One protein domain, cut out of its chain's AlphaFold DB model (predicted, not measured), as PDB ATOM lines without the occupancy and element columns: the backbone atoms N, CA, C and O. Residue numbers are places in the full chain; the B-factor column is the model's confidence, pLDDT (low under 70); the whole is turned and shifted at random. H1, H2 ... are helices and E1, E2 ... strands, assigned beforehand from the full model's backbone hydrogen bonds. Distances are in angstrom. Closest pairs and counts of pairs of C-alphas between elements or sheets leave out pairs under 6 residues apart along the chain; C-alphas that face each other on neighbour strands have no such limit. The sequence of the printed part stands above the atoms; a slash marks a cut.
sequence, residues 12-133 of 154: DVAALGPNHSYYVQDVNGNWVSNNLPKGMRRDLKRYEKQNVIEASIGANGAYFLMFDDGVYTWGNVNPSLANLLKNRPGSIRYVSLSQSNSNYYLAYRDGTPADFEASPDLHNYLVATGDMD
ATOM      1  N   ASP A  12       7.383 -27.191 -50.982       96.25
ATOM      2  CA  ASP A  12       6.299 -27.287 -49.999       96.25
ATOM      3  C   ASP A  12       5.995 -25.916 -49.380       96.25
ATOM      4  O   ASP A  12       4.854 -25.460 -49.361       96.25
ATOM      5  N   VAL A  13       7.041 -25.188 -48.972       97.25
ATOM      6  CA  VAL A  13       6.909 -23.858 -48.363       97.25
ATOM      7  C   VAL A  13       7.764 -22.841 -49.098       97.25
ATOM      8  O   VAL A  13       8.944 -23.065 -49.371       97.25
ATOM      9  N   ALA A  14       7.181 -21.675 -49.367       97.38
ATOM     10  CA  ALA A  14       7.893 -20.510 -49.864       97.38
ATOM     11  C   ALA A  14       7.420 -19.251 -49.132       97.38
ATOM     12  O   ALA A  14       6.224 -19.008 -49.004       97.38
ATOM     13  N   ALA A  15       8.370 -18.430 -48.694       97.69
ATOM     14  CA  ALA A  15       8.115 -17.114 -48.131       97.69
ATOM     15  C   ALA A  15       9.003 -16.085 -48.821       97.69
ATOM     16  O   ALA A  15      10.222 -16.252 -48.906       97.69
ATOM     17  N   LEU A  16       8.378 -15.015 -49.303       97.44
ATOM     18  CA  LEU A  16       9.041 -13.892 -49.952       97.44
ATOM     19  C   LEU A  16       8.895 -12.663 -49.066       97.44
ATOM     20  O   LEU A  16       7.814 -12.399 -48.543       97.44
ATOM     21  N   GLY A  17       9.984 -11.923 -48.908       96.94
ATOM     22  CA  GLY A  17      10.033 -10.745 -48.062       96.94
ATOM     23  C   GLY A  17      10.773  -9.574 -48.706       96.94
ATOM     24  O   GLY A  17      11.303  -9.671 -49.818       96.94
ATOM     25  N   PRO A  18      10.860  -8.446 -47.986       96.19
ATOM     26  CA  PRO A  18      11.537  -7.245 -48.462       96.19
ATOM     27  C   PRO A  18      13.037  -7.478 -48.697       96.19
ATOM     28  O   PRO A  18      13.631  -8.417 -48.166       96.19
ATOM     29  N   ASN A  19      13.679  -6.586 -49.458       94.88
ATOM     30  CA  ASN A  19      15.134  -6.586 -49.690       94.88
ATOM     31  C   ASN A  19      15.675  -7.909 -50.274       94.88
ATOM     32  O   ASN A  19      16.748  -8.392 -49.892       94.88
ATOM     33  N   HIS A  20      14.903  -8.502 -51.191       95.00
ATOM     34  CA  HIS A  20      15.195  -9.789 -51.835       95.00
ATOM     35  C   HIS A  20      15.359 -10.932 -50.821       95.00
ATOM     36  O   HIS A  20      16.119 -11.879 -51.061       95.00
ATOM     37  N   SER A  21      14.704 -10.826 -49.662       97.00
ATOM     38  CA  SER A  21      14.695 -11.905 -48.686       97.00
ATOM     39  C   SER A  21      13.730 -12.992 -49.126       97.00
ATOM     40  O   SER A  21      12.634 -12.724 -49.619       97.00
ATOM     41  N   TYR A  22      14.162 -14.236 -48.977       97.12
ATOM     42  CA  TYR A  22      13.317 -15.380 -49.263       97.12
ATOM     43  C   TYR A  22      13.729 -16.585 -48.435       97.12
ATOM     44  O   TYR A  22      14.892 -16.733 -48.045       97.12
ATOM     45  N   TYR A  23      12.765 -17.468 -48.238       97.56
ATOM     46  CA  TYR A  23      12.920 -18.808 -47.703       97.56
ATOM     47  C   TYR A  23      12.134 -19.762 -48.600       97.56
ATOM     48  O   TYR A  23      10.981 -19.483 -48.919       97.56
ATOM     49  N   VAL A  24      12.751 -20.861 -49.023       97.31
ATOM     50  CA  VAL A  24      12.090 -21.897 -49.823       97.31
ATOM     51  C   VAL A  24      12.512 -23.258 -49.288       97.31
ATOM     52  O   VAL A  24      13.711 -23.500 -49.168       97.31
ATOM     53  N   GLN A  25      11.545 -24.124 -48.992       96.38
ATOM     54  CA  GLN A  25      11.728 -25.487 -48.492       96.38
ATOM     55  C   GLN A  25      11.050 -26.491 -49.432       96.38
ATOM     56  O   GLN A  25       9.938 -26.249 -49.907       96.38
ATOM     57  N   ASP A  26      11.709 -27.617 -49.697       95.94
ATOM     58  CA  ASP A  26      11.113 -28.755 -50.395       95.94
ATOM     59  C   ASP A  26      10.374 -29.711 -49.444       95.94
ATOM     60  O   ASP A  26      10.492 -29.623 -48.224       95.94
ATOM     61  N   VAL A  27       9.631 -30.663 -50.010       94.75
ATOM     62  CA  VAL A  27       8.879 -31.691 -49.259       94.75
ATOM     63  C   VAL A  27       9.746 -32.596 -48.368       94.75
ATOM     64  O   VAL A  27       9.213 -33.352 -47.563       94.75
ATOM     65  N   ASN A  28      11.076 -32.558 -48.515       92.69
ATOM     66  CA  ASN A  28      12.016 -33.337 -47.706       92.69
ATOM     67  C   ASN A  28      12.688 -32.487 -46.611       92.69
ATOM     68  O   ASN A  28      13.629 -32.963 -45.971       92.69
ATOM     69  N   GLY A  29      12.273 -31.228 -46.433       91.81
ATOM     70  CA  GLY A  29      12.851 -30.311 -45.450       91.81
ATOM     71  C   GLY A  29      14.162 -29.651 -45.888       91.81
ATOM     72  O   GLY A  29      14.759 -28.894 -45.118       91.81
ATOM     73  N   ASN A  30      14.640 -29.884 -47.118       93.25
ATOM     74  CA  ASN A  30      15.789 -29.133 -47.622       93.25
ATOM     75  C   ASN A  30      15.336 -27.716 -47.941       93.25
ATOM     76  O   ASN A  30      14.327 -27.522 -48.613       93.25
ATOM     77  N   TRP A  31      16.111 -26.720 -47.521       94.94
ATOM     78  CA  TRP A  31      15.759 -25.331 -47.771       94.94
ATOM     79  C   TRP A  31      16.933 -24.493 -48.257       94.94
ATOM     80  O   TRP A  31      18.102 -24.742 -47.948       94.94
ATOM     81  N   VAL A  32      16.589 -23.452 -49.009       95.19
ATOM     82  CA  VAL A  32      17.482 -22.365 -49.406       95.19
ATOM     83  C   VAL A  32      16.894 -21.044 -48.932       95.19
ATOM     84  O   VAL A  32      15.684 -20.893 -48.774       95.19
ATOM     85  N   SER A  33      17.757 -20.066 -48.681       95.88
ATOM     86  CA  SER A  33      17.303 -18.757 -48.227       95.88
ATOM     87  C   SER A  33      18.261 -17.653 -48.628       95.88
ATOM     88  O   SER A  33      19.461 -17.901 -48.759       95.88
ATOM     89  N   ASN A  34      17.750 -16.431 -48.699       97.06
ATOM     90  CA  ASN A  34      18.554 -15.228 -48.834       97.06
ATOM     91  C   ASN A  34      18.057 -14.145 -47.876       97.06
ATOM     92  O   ASN A  34      16.862 -14.062 -47.605       97.06
ATOM     93  N   ASN A  35      18.977 -13.322 -47.363       96.69
ATOM     94  CA  ASN A  35      18.676 -12.117 -46.575       96.69
ATOM     95  C   ASN A  35      17.631 -12.279 -45.449       96.69
ATOM     96  O   ASN A  35      16.901 -11.343 -45.138       96.69
ATOM     97  N   LEU A  36      17.566 -13.451 -44.807       97.56
ATOM     98  CA  LEU A  36      16.601 -13.695 -43.731       97.56
ATOM     99  C   LEU A  36      16.800 -12.763 -42.526       97.56
ATOM    100  O   LEU A  36      17.952 -12.500 -42.145       97.56
ATOM    101  N   PRO A  37      15.712 -12.366 -41.836       97.75
ATOM    102  CA  PRO A  37      15.801 -11.721 -40.533       97.75
ATOM    103  C   PRO A  37      16.680 -12.520 -39.561       97.75
ATOM    104  O   PRO A  37      16.621 -13.752 -39.499       97.75
ATOM    105  N   LYS A  38      17.503 -11.821 -38.762       96.38
ATOM    106  CA  LYS A  38      18.461 -12.467 -37.841       96.38
ATOM    107  C   LYS A  38      17.773 -13.436 -36.869       96.38
ATOM    108  O   LYS A  38      18.321 -14.503 -36.597       96.38
ATOM    109  N   GLY A  39      16.588 -13.070 -36.371       97.62
ATOM    110  CA  GLY A  39      15.776 -13.924 -35.501       97.62
ATOM    111  C   GLY A  39      15.295 -15.188 -36.212       97.62
ATOM    112  O   GLY A  39      15.526 -16.280 -35.708       97.62
ATOM    113  N   MET A  40      14.764 -15.051 -37.432       98.00
ATOM    114  CA  MET A  40      14.298 -16.179 -38.247       98.00
ATOM    115  C   MET A  40      15.415 -17.195 -38.494       98.00
ATOM    116  O   MET A  40      15.238 -18.386 -38.270       98.00
ATOM    117  N   ARG A  41      16.616 -16.729 -38.872       96.94
ATOM    118  CA  ARG A  41      17.776 -17.614 -39.080       96.94
ATOM    119  C   ARG A  41      18.179 -18.361 -37.807       96.94
ATOM    120  O   ARG A  41      18.630 -19.502 -37.888       96.94
ATOM    121  N   ARG A  42      18.093 -17.711 -36.646       97.75
ATOM    122  CA  ARG A  42      18.389 -18.347 -35.354       97.75
ATOM    123  C   ARG A  42      17.344 -19.411 -35.028       97.75
ATOM    124  O   ARG A  42      17.725 -20.497 -34.607       97.75
ATOM    125  N   ASP A  43      16.070 -19.117 -35.250       98.06
ATOM    126  CA  ASP A  43      14.980 -20.034 -34.927       98.06
ATOM    127  C   ASP A  43      14.971 -21.247 -35.871       98.06
ATOM    128  O   ASP A  43      14.895 -22.370 -35.389       98.06
ATOM    129  N   LEU A  44      15.215 -21.065 -37.175       97.38
ATOM    130  CA  LEU A  44      15.399 -22.179 -38.124       97.38
ATOM    131  C   LEU A  44      16.532 -23.131 -37.713       97.38
ATOM    132  O   LEU A  44      16.426 -24.335 -37.899       97.38
ATOM    133  N   LYS A  45      17.624 -22.610 -37.137       95.94
ATOM    134  CA  LYS A  45      18.706 -23.453 -36.598       95.94
ATOM    135  C   LYS A  45      18.300 -24.174 -35.316       95.94
ATOM    136  O   LYS A  45      18.745 -25.286 -35.072       95.94
ATOM    137  N   ARG A  46      17.503 -23.520 -34.468       97.12
ATOM    138  CA  ARG A  46      17.013 -24.103 -33.214       97.12
ATOM    139  C   ARG A  46      16.075 -25.283 -33.479       97.12
ATOM    140  O   ARG A  46      16.120 -26.247 -32.721       97.12
ATOM    141  N   TYR A  47      15.275 -25.194 -34.537       96.06
ATOM    142  CA  TYR A  47      14.299 -26.201 -34.949       96.06
ATOM    143  C   TYR A  47      14.718 -26.915 -36.243       96.06
ATOM    144  O   TYR A  47      13.893 -27.235 -37.087       96.06
ATOM    145  N   GLU A  48      16.017 -27.174 -36.427       94.12
ATOM    146  CA  GLU A  48      16.547 -27.762 -37.674       94.12
ATOM    147  C   GLU A  48      16.070 -29.199 -37.955       94.12
ATOM    148  O   GLU A  48      16.331 -29.736 -39.029       94.12
ATOM    149  N   LYS A  49      15.417 -29.838 -36.977       94.12
ATOM    150  CA  LYS A  49      14.860 -31.194 -37.085       94.12
ATOM    151  C   LYS A  49      13.375 -31.198 -37.445       94.12
ATOM    152  O   LYS A  49      12.823 -32.277 -37.635       94.12
ATOM    153  N   GLN A  50      12.744 -30.030 -37.470       96.75
ATOM    154  CA  GLN A  50      11.333 -29.849 -37.771       96.75
ATOM    155  C   GLN A  50      11.195 -29.253 -39.165       96.75
ATOM    156  O   GLN A  50      11.973 -28.371 -39.546       96.75
ATOM    157  N   ASN A  51      10.182 -29.691 -39.908       96.81
ATOM    158  CA  ASN A  51       9.846 -29.025 -41.156       96.81
ATOM    159  C   ASN A  51       9.064 -27.756 -40.853       96.81
ATOM    160  O   ASN A  51       8.169 -27.736 -40.005       96.81
ATOM    161  N   VAL A  52       9.382 -26.692 -41.579       97.81
ATOM    162  CA  VAL A  52       8.527 -25.512 -41.606       97.81
ATOM    163  C   VAL A  52       7.302 -25.863 -42.439       97.81
ATOM    164  O   VAL A  52       7.454 -26.308 -43.571       97.81
ATOM    165  N   ILE A  53       6.109 -25.655 -41.887       97.12
ATOM    166  CA  ILE A  53       4.829 -25.802 -42.601       97.12
ATOM    167  C   ILE A  53       4.232 -24.447 -42.978       97.12
ATOM    168  O   ILE A  53       3.342 -24.362 -43.817       97.12
ATOM    169  N   GLU A  54       4.739 -23.370 -42.375       97.38
ATOM    170  CA  GLU A  54       4.373 -22.013 -42.739       97.38
ATOM    171  C   GLU A  54       5.492 -21.024 -42.422       97.38
ATOM    172  O   GLU A  54       6.103 -21.072 -41.351       97.38
ATOM    173  N   ALA A  55       5.733 -20.089 -43.336       98.25
ATOM    174  CA  ALA A  55       6.664 -18.996 -43.127       98.25
ATOM    175  C   ALA A  55       6.108 -17.691 -43.698       98.25
ATOM    176  O   ALA A  55       5.527 -17.665 -44.781       98.25
ATOM    177  N   SER A  56       6.363 -16.592 -42.995       98.44
ATOM    178  CA  SER A  56       6.042 -15.247 -43.464       98.44
ATOM    179  C   SER A  56       7.172 -14.287 -43.115       98.44
ATOM    180  O   SER A  56       7.724 -14.351 -42.014       98.44
ATOM    181  N   ILE A  57       7.536 -13.410 -44.052       98.44
ATOM    182  CA  ILE A  57       8.620 -12.435 -43.890       98.44
ATOM    183  C   ILE A  57       8.056 -11.044 -44.174       98.44
ATOM    184  O   ILE A  57       7.663 -10.742 -45.298       98.44
ATOM    185  N   GLY A  58       8.034 -10.197 -43.150       97.75
ATOM    186  CA  GLY A  58       7.496  -8.844 -43.225       97.75
ATOM    187  C   GLY A  58       8.559  -7.748 -43.218       97.75
ATOM    188  O   GLY A  58       9.771  -7.994 -43.160       97.75
ATOM    189  N   ALA A  59       8.087  -6.503 -43.248       96.88
ATOM    190  CA  ALA A  59       8.911  -5.307 -43.104       96.88
ATOM    191  C   ALA A  59       9.709  -5.300 -41.787       96.88
ATOM    192  O   ALA A  59       9.358  -5.958 -40.811       96.88
ATOM    193  N   ASN A  60      10.794  -4.520 -41.737       96.06
ATOM    194  CA  ASN A  60      11.563  -4.255 -40.507       96.06
ATOM    195  C   ASN A  60      12.105  -5.511 -39.791       96.06
ATOM    196  O   ASN A  60      12.336  -5.527 -38.578       96.06
ATOM    197  N   GLY A  61      12.341  -6.583 -40.554       97.00
ATOM    198  CA  GLY A  61      12.815  -7.857 -40.023       97.00
ATOM    199  C   GLY A  61      11.741  -8.655 -39.284       97.00
ATOM    200  O   GLY A  61      12.102  -9.551 -38.519       97.00
ATOM    201  N   ALA A  62      10.461  -8.330 -39.489       98.38
ATOM    202  CA  ALA A  62       9.347  -9.116 -38.991       98.38
ATOM    203  C   ALA A  62       9.344 -10.509 -39.633       98.38
ATOM    204  O   ALA A  62       9.604 -10.650 -40.829       98.38
ATOM    205  N   TYR A  63       9.050 -11.540 -38.850       98.69
ATOM    206  CA  TYR A  63       8.868 -12.891 -39.374       98.69
ATOM    207  C   TYR A  63       7.919 -13.714 -38.511       98.69
ATOM    208  O   TYR A  63       7.754 -13.449 -37.316       98.69
ATOM    209  N   PHE A  64       7.371 -14.752 -39.132       98.56
ATOM    210  CA  PHE A  64       6.613 -15.823 -38.501       98.56
ATOM    211  C   PHE A  64       7.053 -17.170 -39.091       98.56
ATOM    212  O   PHE A  64       7.316 -17.259 -40.293       98.56
ATOM    213  N   LEU A  65       7.156 -18.190 -38.242       98.38
ATOM    214  CA  LEU A  65       7.446 -19.579 -38.597       98.38
ATOM    215  C   LEU A  65       6.494 -20.495 -37.830       98.38
ATOM    216  O   LEU A  65       6.398 -20.362 -36.612       98.38
ATOM    217  N   MET A  66       5.871 -21.451 -38.513       97.75
ATOM    218  CA  MET A  66       5.153 -22.571 -37.901       97.75
ATOM    219  C   MET A  66       5.781 -23.884 -38.360       97.75
ATOM    220  O   MET A  66       6.091 -24.054 -39.541       97.75
ATOM    221  N   PHE A  67       5.964 -24.799 -37.417       97.12
ATOM    222  CA  PHE A  67       6.583 -26.101 -37.618       97.12
ATOM    223  C   PHE A  67       5.532 -27.219 -37.627       97.12
ATOM    224  O   PHE A  67       4.407 -27.042 -37.150       97.12
ATOM    225  N   ASP A  68       5.891 -28.366 -38.196       96.00
ATOM    226  CA  ASP A  68       5.032 -29.554 -38.311       96.00
ATOM    227  C   ASP A  68       4.578 -30.138 -36.961       96.00
ATOM    228  O   ASP A  68       3.493 -30.714 -36.869       96.00
ATOM    229  N   ASP A  69       5.348 -29.921 -35.896       94.50
ATOM    230  CA  ASP A  69       4.990 -30.262 -34.514       94.50
ATOM    231  C   ASP A  69       3.979 -29.291 -33.866       94.50
ATOM    232  O   ASP A  69       3.562 -29.487 -32.721       94.50
ATOM    233  N   GLY A  70       3.560 -28.249 -34.592       93.44
ATOM    234  CA  GLY A  70       2.623 -27.224 -34.133       93.44
ATOM    235  C   GLY A  70       3.260 -26.099 -33.315       93.44
ATOM    236  O   GLY A  70       2.559 -25.150 -32.946       93.44
ATOM    237  N   VAL A  71       4.568 -26.152 -33.046       95.00
ATOM    238  CA  VAL A  71       5.304 -25.027 -32.459       95.00
ATOM    239  C   VAL A  71       5.382 -23.899 -33.486       95.00
ATOM    240  O   VAL A  71       5.515 -24.125 -34.685       95.00
ATOM    241  N   TYR A  72       5.323 -22.653 -33.021       96.94
ATOM    242  CA  TYR A  72       5.568 -21.486 -33.863       96.94
ATOM    243  C   TYR A  72       6.455 -20.465 -33.154       96.94
ATOM    244  O   TYR A  72       6.467 -20.359 -31.922       96.94
ATOM    245  N   THR A  73       7.211 -19.700 -33.937       97.75
ATOM    246  CA  THR A  73       8.002 -18.564 -33.455       97.75
ATOM    247  C   THR A  73       7.786 -17.333 -34.319       97.75
ATOM    248  O   THR A  73       7.365 -17.403 -35.471       97.75
ATOM    249  N   TRP A  74       8.067 -16.169 -33.741       98.25
ATOM    250  CA  TRP A  74       7.949 -14.890 -34.421       98.25
ATOM    251  C   TRP A  74       8.962 -13.896 -33.864       98.25
ATOM    252  O   TRP A  74       9.472 -14.049 -32.751       98.25
ATOM    253  N   GLY A  75       9.231 -12.839 -34.621       98.25
ATOM    254  CA  GLY A  75      10.057 -11.731 -34.155       98.25
ATOM    255  C   GLY A  75       9.734 -10.451 -34.903       98.25
ATOM    256  O   GLY A  75       9.326 -10.508 -36.056       98.25
ATOM    257  N   ASN A  76       9.899  -9.308 -34.233       97.62
ATOM    258  CA  ASN A  76       9.668  -7.961 -34.776       97.62
ATOM    259  C   ASN A  76       8.299  -7.743 -35.453       97.62
ATOM    260  O   ASN A  76       8.165  -6.869 -36.304       97.62
ATOM    261  N   VAL A  77       7.280  -8.521 -35.089       97.81
ATOM    262  CA  VAL A  77       5.912  -8.329 -35.590       97.81
ATOM    263  C   VAL A  77       5.217  -7.160 -34.887       97.81
ATOM    264  O   VAL A  77       5.656  -6.706 -33.828       97.81
ATOM    265  N   ASN A  78       4.108  -6.704 -35.470       96.75
ATOM    266  CA  ASN A  78       3.219  -5.708 -34.874       96.75
ATOM    267  C   ASN A  78       2.842  -6.090 -33.420       96.75
ATOM    268  O   ASN A  78       2.521  -7.257 -33.179       96.75
ATOM    269  N   PRO A  79       2.852  -5.155 -32.448       97.00
ATOM    270  CA  PRO A  79       2.483  -5.443 -31.059       97.00
ATOM    271  C   PRO A  79       1.100  -6.087 -30.886       97.00
ATOM    272  O   PRO A  79       0.952  -6.985 -30.055       97.00
ATOM    273  N   SER A  80       0.110  -5.682 -31.685       96.12
ATOM    274  CA  SER A  80      -1.233  -6.272 -31.695       96.12
ATOM    275  C   SER A  80      -1.176  -7.742 -32.111       96.12
ATOM    276  O   SER A  80      -1.655  -8.606 -31.377       96.12
ATOM    277  N   LEU A  81      -0.468  -8.052 -33.206       96.88
ATOM    278  CA  LEU A  81      -0.225  -9.434 -33.629       96.88
ATOM    279  C   LEU A  81       0.543 -10.225 -32.560       96.88
ATOM    280  O   LEU A  81       0.183 -11.354 -32.245       96.88
ATOM    281  N   ALA A  82       1.572  -9.633 -31.949       97.50
ATOM    282  CA  ALA A  82       2.339 -10.288 -30.891       97.50
ATOM    283  C   ALA A  82       1.465 -10.659 -29.681       97.50
ATOM    284  O   ALA A  82       1.712 -11.684 -29.049       97.50
ATOM    285  N   ASN A  83       0.456  -9.849 -29.352       96.88
ATOM    286  CA  ASN A  83      -0.501 -10.156 -28.290       96.88
ATOM    287  C   ASN A  83      -1.456 -11.285 -28.697       96.88
ATOM    288  O   ASN A  83      -1.663 -12.209 -27.909       96.88
ATOM    289  N   LEU A  84      -1.974 -11.271 -29.929       95.81
ATOM    290  CA  LEU A  84      -2.823 -12.347 -30.456       95.81
ATOM    291  C   LEU A  84      -2.091 -13.699 -30.456       95.81
ATOM    292  O   LEU A  84      -2.622 -14.691 -29.957       95.81
ATOM    293  N   LEU A  85      -0.834 -13.715 -30.914       96.25
ATOM    294  CA  LEU A  85       0.022 -14.906 -30.936       96.25
ATOM    295  C   LEU A  85       0.332 -15.460 -29.537       96.25
ATOM    296  O   LEU A  85       0.550 -16.661 -29.401       96.25
ATOM    297  N   LYS A  86       0.353 -14.621 -28.494       95.50
ATOM    298  CA  LYS A  86       0.557 -15.071 -27.103       95.50
ATOM    299  C   LYS A  86      -0.714 -15.628 -26.472       95.50
ATOM    300  O   LYS A  86      -0.639 -16.575 -25.697       95.50
ATOM    301  N   ASN A  87      -1.860 -15.024 -26.777       93.62
ATOM    302  CA  ASN A  87      -3.109 -15.292 -26.068       93.62
ATOM    303  C   ASN A  87      -3.919 -16.445 -26.670       93.62
ATOM    304  O   ASN A  87      -4.826 -16.946 -26.011       93.62
ATOM    305  N   ARG A  88      -3.614 -16.872 -27.902       89.00
ATOM    306  CA  ARG A  88      -4.352 -17.939 -28.597       89.00
ATOM    307  C   ARG A  88      -3.451 -19.071 -29.125       89.00
ATOM    308  O   ARG A  88      -3.499 -19.379 -30.320       89.00
ATOM    309  N   PRO A  89      -2.630 -19.716 -28.273       84.56
ATOM    310  CA  PRO A  89      -1.752 -20.794 -28.718       84.56
ATOM    311  C   PRO A  89      -2.535 -21.972 -29.309       84.56
ATOM    312  O   PRO A  89      -3.602 -22.331 -28.822       84.56
ATOM    313  N   GLY A  90      -2.010 -22.565 -30.385       82.81
ATOM    314  CA  GLY A  90      -2.572 -23.758 -31.034       82.81
ATOM    315  C   GLY A  90      -3.772 -23.519 -31.962       82.81
ATOM    316  O   GLY A  90      -4.099 -24.390 -32.764       82.81
ATOM    317  N   SER A  91      -4.391 -22.337 -31.918       91.12
ATOM    318  CA  SER A  91      -5.497 -21.969 -32.819       91.12
ATOM    319  C   SER A  91      -5.023 -21.427 -34.171       91.12
ATOM    320  O   SER A  91      -5.815 -21.314 -35.096       91.12
ATOM    321  N   ILE A  92      -3.741 -21.083 -34.307       94.81
ATOM    322  CA  ILE A  92      -3.204 -20.382 -35.478       94.81
ATOM    323  C   ILE A  92      -3.178 -21.309 -36.696       94.81
ATOM    324  O   ILE A  92      -2.634 -22.417 -36.648       94.81
ATOM    325  N   ARG A  93      -3.782 -20.858 -37.797       93.94
ATOM    326  CA  ARG A  93      -3.759 -21.552 -39.089       93.94
ATOM    327  C   ARG A  93      -2.788 -20.913 -40.065       93.94
ATOM    328  O   ARG A  93      -2.154 -21.655 -40.803       93.94
ATOM    329  N   TYR A  94      -2.793 -19.582 -40.128       93.94
ATOM    330  CA  TYR A  94      -2.068 -18.835 -41.146       93.94
ATOM    331  C   TYR A  94      -1.768 -17.399 -40.699       93.94
ATOM    332  O   TYR A  94      -2.642 -16.747 -40.128       93.94
ATOM    333  N   VAL A  95      -0.574 -16.889 -40.997       96.75
ATOM    334  CA  VAL A  95      -0.101 -15.524 -40.767       96.75
ATOM    335  C   VAL A  95       0.546 -14.981 -42.041       96.75
ATOM    336  O   VAL A  95       1.572 -15.472 -42.509       96.75
ATOM    337  N   SER A  96       0.012 -13.873 -42.552       96.50
ATOM    338  CA  SER A  96       0.645 -13.090 -43.615       96.50
ATOM    339  C   SER A  96       1.120 -11.749 -43.076       96.50
ATOM    340  O   SER A  96       0.354 -11.013 -42.452       96.50
ATOM    341  N   LEU A  97       2.394 -11.437 -43.305       96.81
ATOM    342  CA  LEU A  97       3.018 -10.181 -42.917       96.81
ATOM    343  C   LEU A  97       3.203  -9.295 -44.144       96.81
ATOM    344  O   LEU A  97       3.681  -9.738 -45.190       96.81
ATOM    345  N   SER A  98       2.875  -8.016 -44.002       95.25
ATOM    346  CA  SER A  98       3.127  -7.038 -45.053       95.25
ATOM    347  C   SER A  98       4.626  -6.829 -45.277       95.25
ATOM    348  O   SER A  98       5.413  -6.700 -44.337       95.25
ATOM    349  N   GLN A  99       5.027  -6.740 -46.545       94.69
ATOM    350  CA  GLN A  99       6.415  -6.468 -46.925       94.69
ATOM    351  C   GLN A  99       6.784  -4.980 -46.803       94.69
ATOM    352  O   GLN A  99       7.969  -4.651 -46.768       94.69
ATOM    353  N   SER A 100       5.794  -4.080 -46.747       93.06
ATOM    354  CA  SER A 100       5.998  -2.624 -46.788       93.06
ATOM    355  C   SER A 100       5.762  -1.918 -45.453       93.06
ATOM    356  O   SER A 100       6.304  -0.837 -45.232       93.06
ATOM    357  N   ASN A 101       4.970  -2.501 -44.554       93.50
ATOM    358  CA  ASN A 101       4.598  -1.892 -43.276       93.50
ATOM    359  C   ASN A 101       4.335  -2.965 -42.200       93.50
ATOM    360  O   ASN A 101       4.647  -4.137 -42.390       93.50
ATOM    361  N   SER A 102       3.796  -2.561 -41.048       94.50
ATOM    362  CA  SER A 102       3.488  -3.443 -39.913       94.50
ATOM    363  C   SER A 102       2.117  -4.124 -39.994       94.50
ATOM    364  O   SER A 102       1.658  -4.669 -38.989       94.50
ATOM    365  N   ASN A 103       1.451  -4.084 -41.149       94.44
ATOM    366  CA  ASN A 103       0.154  -4.724 -41.345       94.44
ATOM    367  C   ASN A 103       0.290  -6.247 -41.375       94.44
ATOM    368  O   ASN A 103       1.338  -6.791 -41.748       94.44
ATOM    369  N   TYR A 104      -0.784  -6.929 -40.999       95.19
ATOM    370  CA  TYR A 104      -0.821  -8.383 -40.942       95.19
ATOM    371  C   TYR A 104      -2.229  -8.925 -41.173       95.19
ATOM    372  O   TYR A 104      -3.219  -8.223 -40.988       95.19
ATOM    373  N   TYR A 105      -2.285 -10.205 -41.518       94.56
ATOM    374  CA  TYR A 105      -3.489 -11.022 -41.534       94.56
ATOM    375  C   TYR A 105      -3.221 -12.307 -40.750       94.56
ATOM    376  O   TYR A 105      -2.177 -12.932 -40.946       94.56
ATOM    377  N   LEU A 106      -4.144 -12.694 -39.875       94.62
ATOM    378  CA  LEU A 106      -4.068 -13.876 -39.025       94.62
ATOM    379  C   LEU A 106      -5.383 -14.661 -39.112       94.62
ATOM    380  O   LEU A 106      -6.431 -14.164 -38.713       94.62
ATOM    381  N   ALA A 107      -5.316 -15.907 -39.581       93.50
ATOM    382  CA  ALA A 107      -6.451 -16.824 -39.618       93.50
ATOM    383  C   ALA A 107      -6.299 -17.962 -38.606       93.50
ATOM    384  O   ALA A 107      -5.192 -18.435 -38.321       93.50
ATOM    385  N   TYR A 108      -7.442 -18.449 -38.126       94.06
ATOM    386  CA  TYR A 108      -7.536 -19.491 -37.111       94.06
ATOM    387  C   TYR A 108      -8.008 -20.834 -37.689       94.06
ATOM    388  O   TYR A 108      -8.631 -20.907 -38.749       94.06
ATOM    389  N   ARG A 109      -7.670 -21.929 -37.003       91.88
ATOM    390  CA  ARG A 109      -8.059 -23.309 -37.345       91.88
ATOM    391  C   ARG A 109      -9.477 -23.636 -36.890       91.88
ATOM    392  O   ARG A 109     -10.101 -24.518 -37.464       91.88
ATOM    393  N   ASP A 110      -9.959 -22.944 -35.863       89.31
ATOM    394  CA  ASP A 110     -11.244 -23.183 -35.198       89.31
ATOM    395  C   ASP A 110     -12.430 -22.461 -35.861       89.31
ATOM    396  O   ASP A 110     -13.551 -22.543 -35.370       89.31
ATOM    397  N   GLY A 111     -12.194 -21.770 -36.980       85.44
ATOM    398  CA  GLY A 111     -13.220 -21.005 -37.687       85.44
ATOM    399  C   GLY A 111     -13.515 -19.633 -37.075       85.44
ATOM    400  O   GLY A 111     -14.385 -18.936 -37.591       85.44
ATOM    401  N   THR A 112     -12.792 -19.216 -36.027       88.19
ATOM    402  CA  THR A 112     -12.859 -17.837 -35.519       88.19
ATOM    403  C   THR A 112     -12.555 -16.854 -36.658       88.19
ATOM    404  O   THR A 112     -11.629 -17.117 -37.439       88.19
ATOM    405  N   PRO A 113     -13.285 -15.722 -36.758       87.81
ATOM    406  CA  PRO A 113     -12.985 -14.686 -37.740       87.81
ATOM    407  C   PRO A 113     -11.514 -14.271 -37.700       87.81
ATOM    408  O   PRO A 113     -10.902 -14.204 -36.633       87.81
ATOM    409  N   ALA A 114     -10.944 -14.017 -38.876       89.75
ATOM    410  CA  ALA A 114      -9.555 -13.607 -38.988       89.75
ATOM    411  C   ALA A 114      -9.326 -12.242 -38.323       89.75
ATOM    412  O   ALA A 114     -10.131 -11.323 -38.475       89.75
ATOM    413  N   ASP A 115      -8.193 -12.102 -37.642       91.56
ATOM    414  CA  ASP A 115      -7.719 -10.833 -37.105       91.56
ATOM    415  C   ASP A 115      -6.737 -10.213 -38.105       91.56
ATOM    416  O   ASP A 115      -5.840 -10.884 -38.623       91.56
ATOM    417  N   PHE A 116      -6.881  -8.927 -38.397       91.56
ATOM    418  CA  PHE A 116      -5.995  -8.252 -39.335       91.56
ATOM    419  C   PHE A 116      -5.856  -6.769 -39.015       91.56
ATOM    420  O   PHE A 116      -6.770  -6.116 -38.518       91.56
ATOM    421  N   GLU A 117      -4.695  -6.230 -39.357       90.06
ATOM    422  CA  GLU A 117      -4.464  -4.794 -39.437       90.06
ATOM    423  C   GLU A 117      -4.085  -4.508 -40.882       90.06
ATOM    424  O   GLU A 117      -3.094  -5.039 -41.379       90.06
ATOM    425  N   ALA A 118      -4.913  -3.738 -41.578       82.56
ATOM    426  CA  ALA A 118      -4.813  -3.502 -43.011       82.56
ATOM    427  C   ALA A 118      -4.962  -2.007 -43.320       82.56
ATOM    428  O   ALA A 118      -5.364  -1.225 -42.459       82.56
ATOM    429  N   SER A 119      -4.637  -1.589 -44.552       75.12
ATOM    430  CA  SER A 119      -5.028  -0.244 -44.990       75.12
ATOM    431  C   SER A 119      -6.556  -0.113 -44.918       75.12
ATOM    432  O   SER A 119      -7.241  -1.124 -45.100       75.12
ATOM    433  N   PRO A 120      -7.105   1.096 -44.702       73.94
ATOM    434  CA  PRO A 120      -8.551   1.312 -44.720       73.94
ATOM    435  C   PRO A 120      -9.227   0.722 -45.964       73.94
ATOM    436  O   PRO A 120     -10.282   0.117 -45.847       73.94
ATOM    437  N   ASP A 121      -8.578   0.791 -47.130       71.12
ATOM    438  CA  ASP A 121      -9.106   0.229 -48.379       71.12
ATOM    439  C   ASP A 121      -9.244  -1.300 -48.338       71.12
ATOM    440  O   ASP A 121     -10.284  -1.842 -48.705       71.12
ATOM    441  N   LEU A 122      -8.211  -2.012 -47.865       71.38
ATOM    442  CA  LEU A 122      -8.267  -3.469 -47.733       71.38
ATOM    443  C   LEU A 122      -9.200  -3.878 -46.589       71.38
ATOM    444  O   LEU A 122      -9.904  -4.874 -46.709       71.38
ATOM    445  N   HIS A 123      -9.242  -3.102 -45.506       70.31
ATOM    446  CA  HIS A 123     -10.205  -3.305 -44.431       70.31
ATOM    447  C   HIS A 123     -11.640  -3.196 -44.952       70.31
ATOM    448  O   HIS A 123     -12.420  -4.120 -44.754       70.31
ATOM    449  N   ASN A 124     -11.956  -2.141 -45.704       71.88
ATOM    450  CA  ASN A 124     -13.263  -1.962 -46.328       71.88
ATOM    451  C   ASN A 124     -13.582  -3.101 -47.300       71.88
ATOM    452  O   ASN A 124     -14.701  -3.595 -47.286       71.88
ATOM    453  N   TYR A 125     -12.614  -3.562 -48.098       71.12
ATOM    454  CA  TYR A 125     -12.819  -4.696 -49.001       71.12
ATOM    455  C   TYR A 125     -13.142  -5.994 -48.245       71.12
ATOM    456  O   TYR A 125     -14.099  -6.676 -48.593       71.12
ATOM    457  N   LEU A 126     -12.384  -6.316 -47.191       66.75
ATOM    458  CA  LEU A 126     -12.565  -7.546 -46.408       66.75
ATOM    459  C   LEU A 126     -13.830  -7.520 -45.538       66.75
ATOM    460  O   LEU A 126     -14.486  -8.549 -45.377       66.75
ATOM    461  N   VAL A 127     -14.190  -6.360 -44.985       67.25
ATOM    462  CA  VAL A 127     -15.405  -6.197 -44.172       67.25
ATOM    463  C   VAL A 127     -16.650  -6.150 -45.055       67.25
ATOM    464  O   VAL A 127     -17.630  -6.823 -44.746       67.25
ATOM    465  N   ALA A 128     -16.602  -5.455 -46.197       61.72
ATOM    466  CA  ALA A 128     -17.724  -5.419 -47.136       61.72
ATOM    467  C   ALA A 128     -18.060  -6.809 -47.695       61.72
ATOM    468  O   ALA A 128     -19.216  -7.063 -48.005       61.72
ATOM    469  N   THR A 129     -17.093  -7.728 -47.789       52.78
ATOM    470  CA  THR A 129     -17.359  -9.128 -48.167       52.78
ATOM    471  C   THR A 129     -17.986  -9.978 -47.061       52.78
ATOM    472  O   THR A 129     -18.518 -11.037 -47.371       52.78
ATOM    473  N   GLY A 130     -17.946  -9.540 -45.797       50.91
ATOM    474  CA  GLY A 130     -18.676 -10.186 -44.701       50.91
ATOM    475  C   GLY A 130     -20.172  -9.863 -44.733       50.91
ATOM    476  O   GLY A 130     -20.985 -10.765 -44.593       50.91
ATOM    477  N   ASP A 131     -20.526  -8.601 -45.006       46.94
ATOM    478  CA  ASP A 131     -21.924  -8.162 -45.190       46.94
ATOM    479  C   ASP A 131     -22.461  -8.426 -46.615       46.94
ATOM    480  O   ASP A 131     -23.660  -8.320 -46.869       46.94
ATOM    481  N   MET A 132     -21.581  -8.768 -47.563       42.75
ATOM    482  CA  MET A 132     -21.927  -9.219 -48.915       42.75
ATOM    483  C   MET A 132     -21.493 -10.668 -49.152       42.75
ATOM    484  O   MET A 132     -20.963 -10.973 -50.222       42.75
ATOM    485  N   ASP A 133     -21.700 -11.566 -48.184       47.81
ATOM    486  CA  ASP A 133     -21.637 -13.000 -48.466       47.81
ATOM    487  C   ASP A 133     -22.734 -13.330 -49.505       47.81
ATOM    488  O   ASP A 133     -23.926 -13.266 -49.185       47.81
TER     489      ASP A 133
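This is residues 12 to 133 of the 154 residues of the protein "Hypothetical protein" of Lotharella oceanica (UniProt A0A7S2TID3). Three small three-stranded sheets spread like a fan of blades, with their first strands E1, E4 and E7 in a row at the inner ends; H1 fills the space between the first two blades and H2 that between the last two. Beyond the third blade, most of H3 and the last residues, 127 to 133, stick out as an arm. The printed part has 122 residues, with three named helices and nine named strands in the order E1 E2 E3 H1 E4 E5 E6 H2 E7 E8 E9 H3; each sheet is antiparallel, in the order E1 E2 E3, E4 E5 E6 and E7 E8 E9, and the class is mixed. It is compact, with a radius of gyration of the C-alphas of 14.7 A and spans of 43 by 31 by 25 A.

E4, residues 52 to 57, E5, residues 63 to 67, and E6, residues 72 to 75, form a meander, each strand the antiparallel neighbour of the one before. N 56 and O 64 are 2.9 A apart, and N 65 and O 73 are 2.9 A apart, both within hydrogen-bond range. H1, residues 38 to 46, is on this sheet at a height of 9.1 A, over E5 and E6, and runs along the strands, at 11 degrees to E6 on the local plane; its closest C-alphas to E6 are those of Gly 39 and Gly 75, 6.3 A apart. A second meander is E1, residues 12 to 17, E2, residues 21 to 26, and E3, residues 31 to 34, with N 15 and O 23 2.8 A apart and N 24 and O 32 2.9 A apart. The closest C-alphas of E1 and E4 are those of Gly 17 and Ile 57, 4.7 A apart. The third meander is E7, residues 92 to 97, E8, residues 104 to 108, and E9, residues 115 to 117, with N 96 and O 105 2.9 A apart and N 106 and O 115 2.8 A apart. The closest C-alphas of E4 and E7 are those of Ser 56 and Ser 96, 5.8 A apart. H2, residues 79 to 87, is on the third sheet at a height of 9.5 A, over E8 and along the strands, and only grazes the sheet E4 E5 E6 with residues 81 to 85. H3, residues 120 to 131, is only just not on the third sheet, with 4 pairs of C-alphas within 10 A. Every O i to N i+4 pair is within hydrogen-bond range in H1 and H2, and 7 of 8 are in H3.

E1 begins at C-alpha 12 (6.299, -27.287, -49.999) and is 17.1 A long; E2 is 17.3 A, E7 14.1 A and E4 13.3 A. H3, 16.4 A long, ends at C-alpha 131 (-21.924, -8.162, -45.190).

The two C-alphas farthest apart, those of Lys 45 and Met 132, are 44.8 A apart. The printed part has no cut and no long link. Residues 126 to 133 have pLDDT under 70.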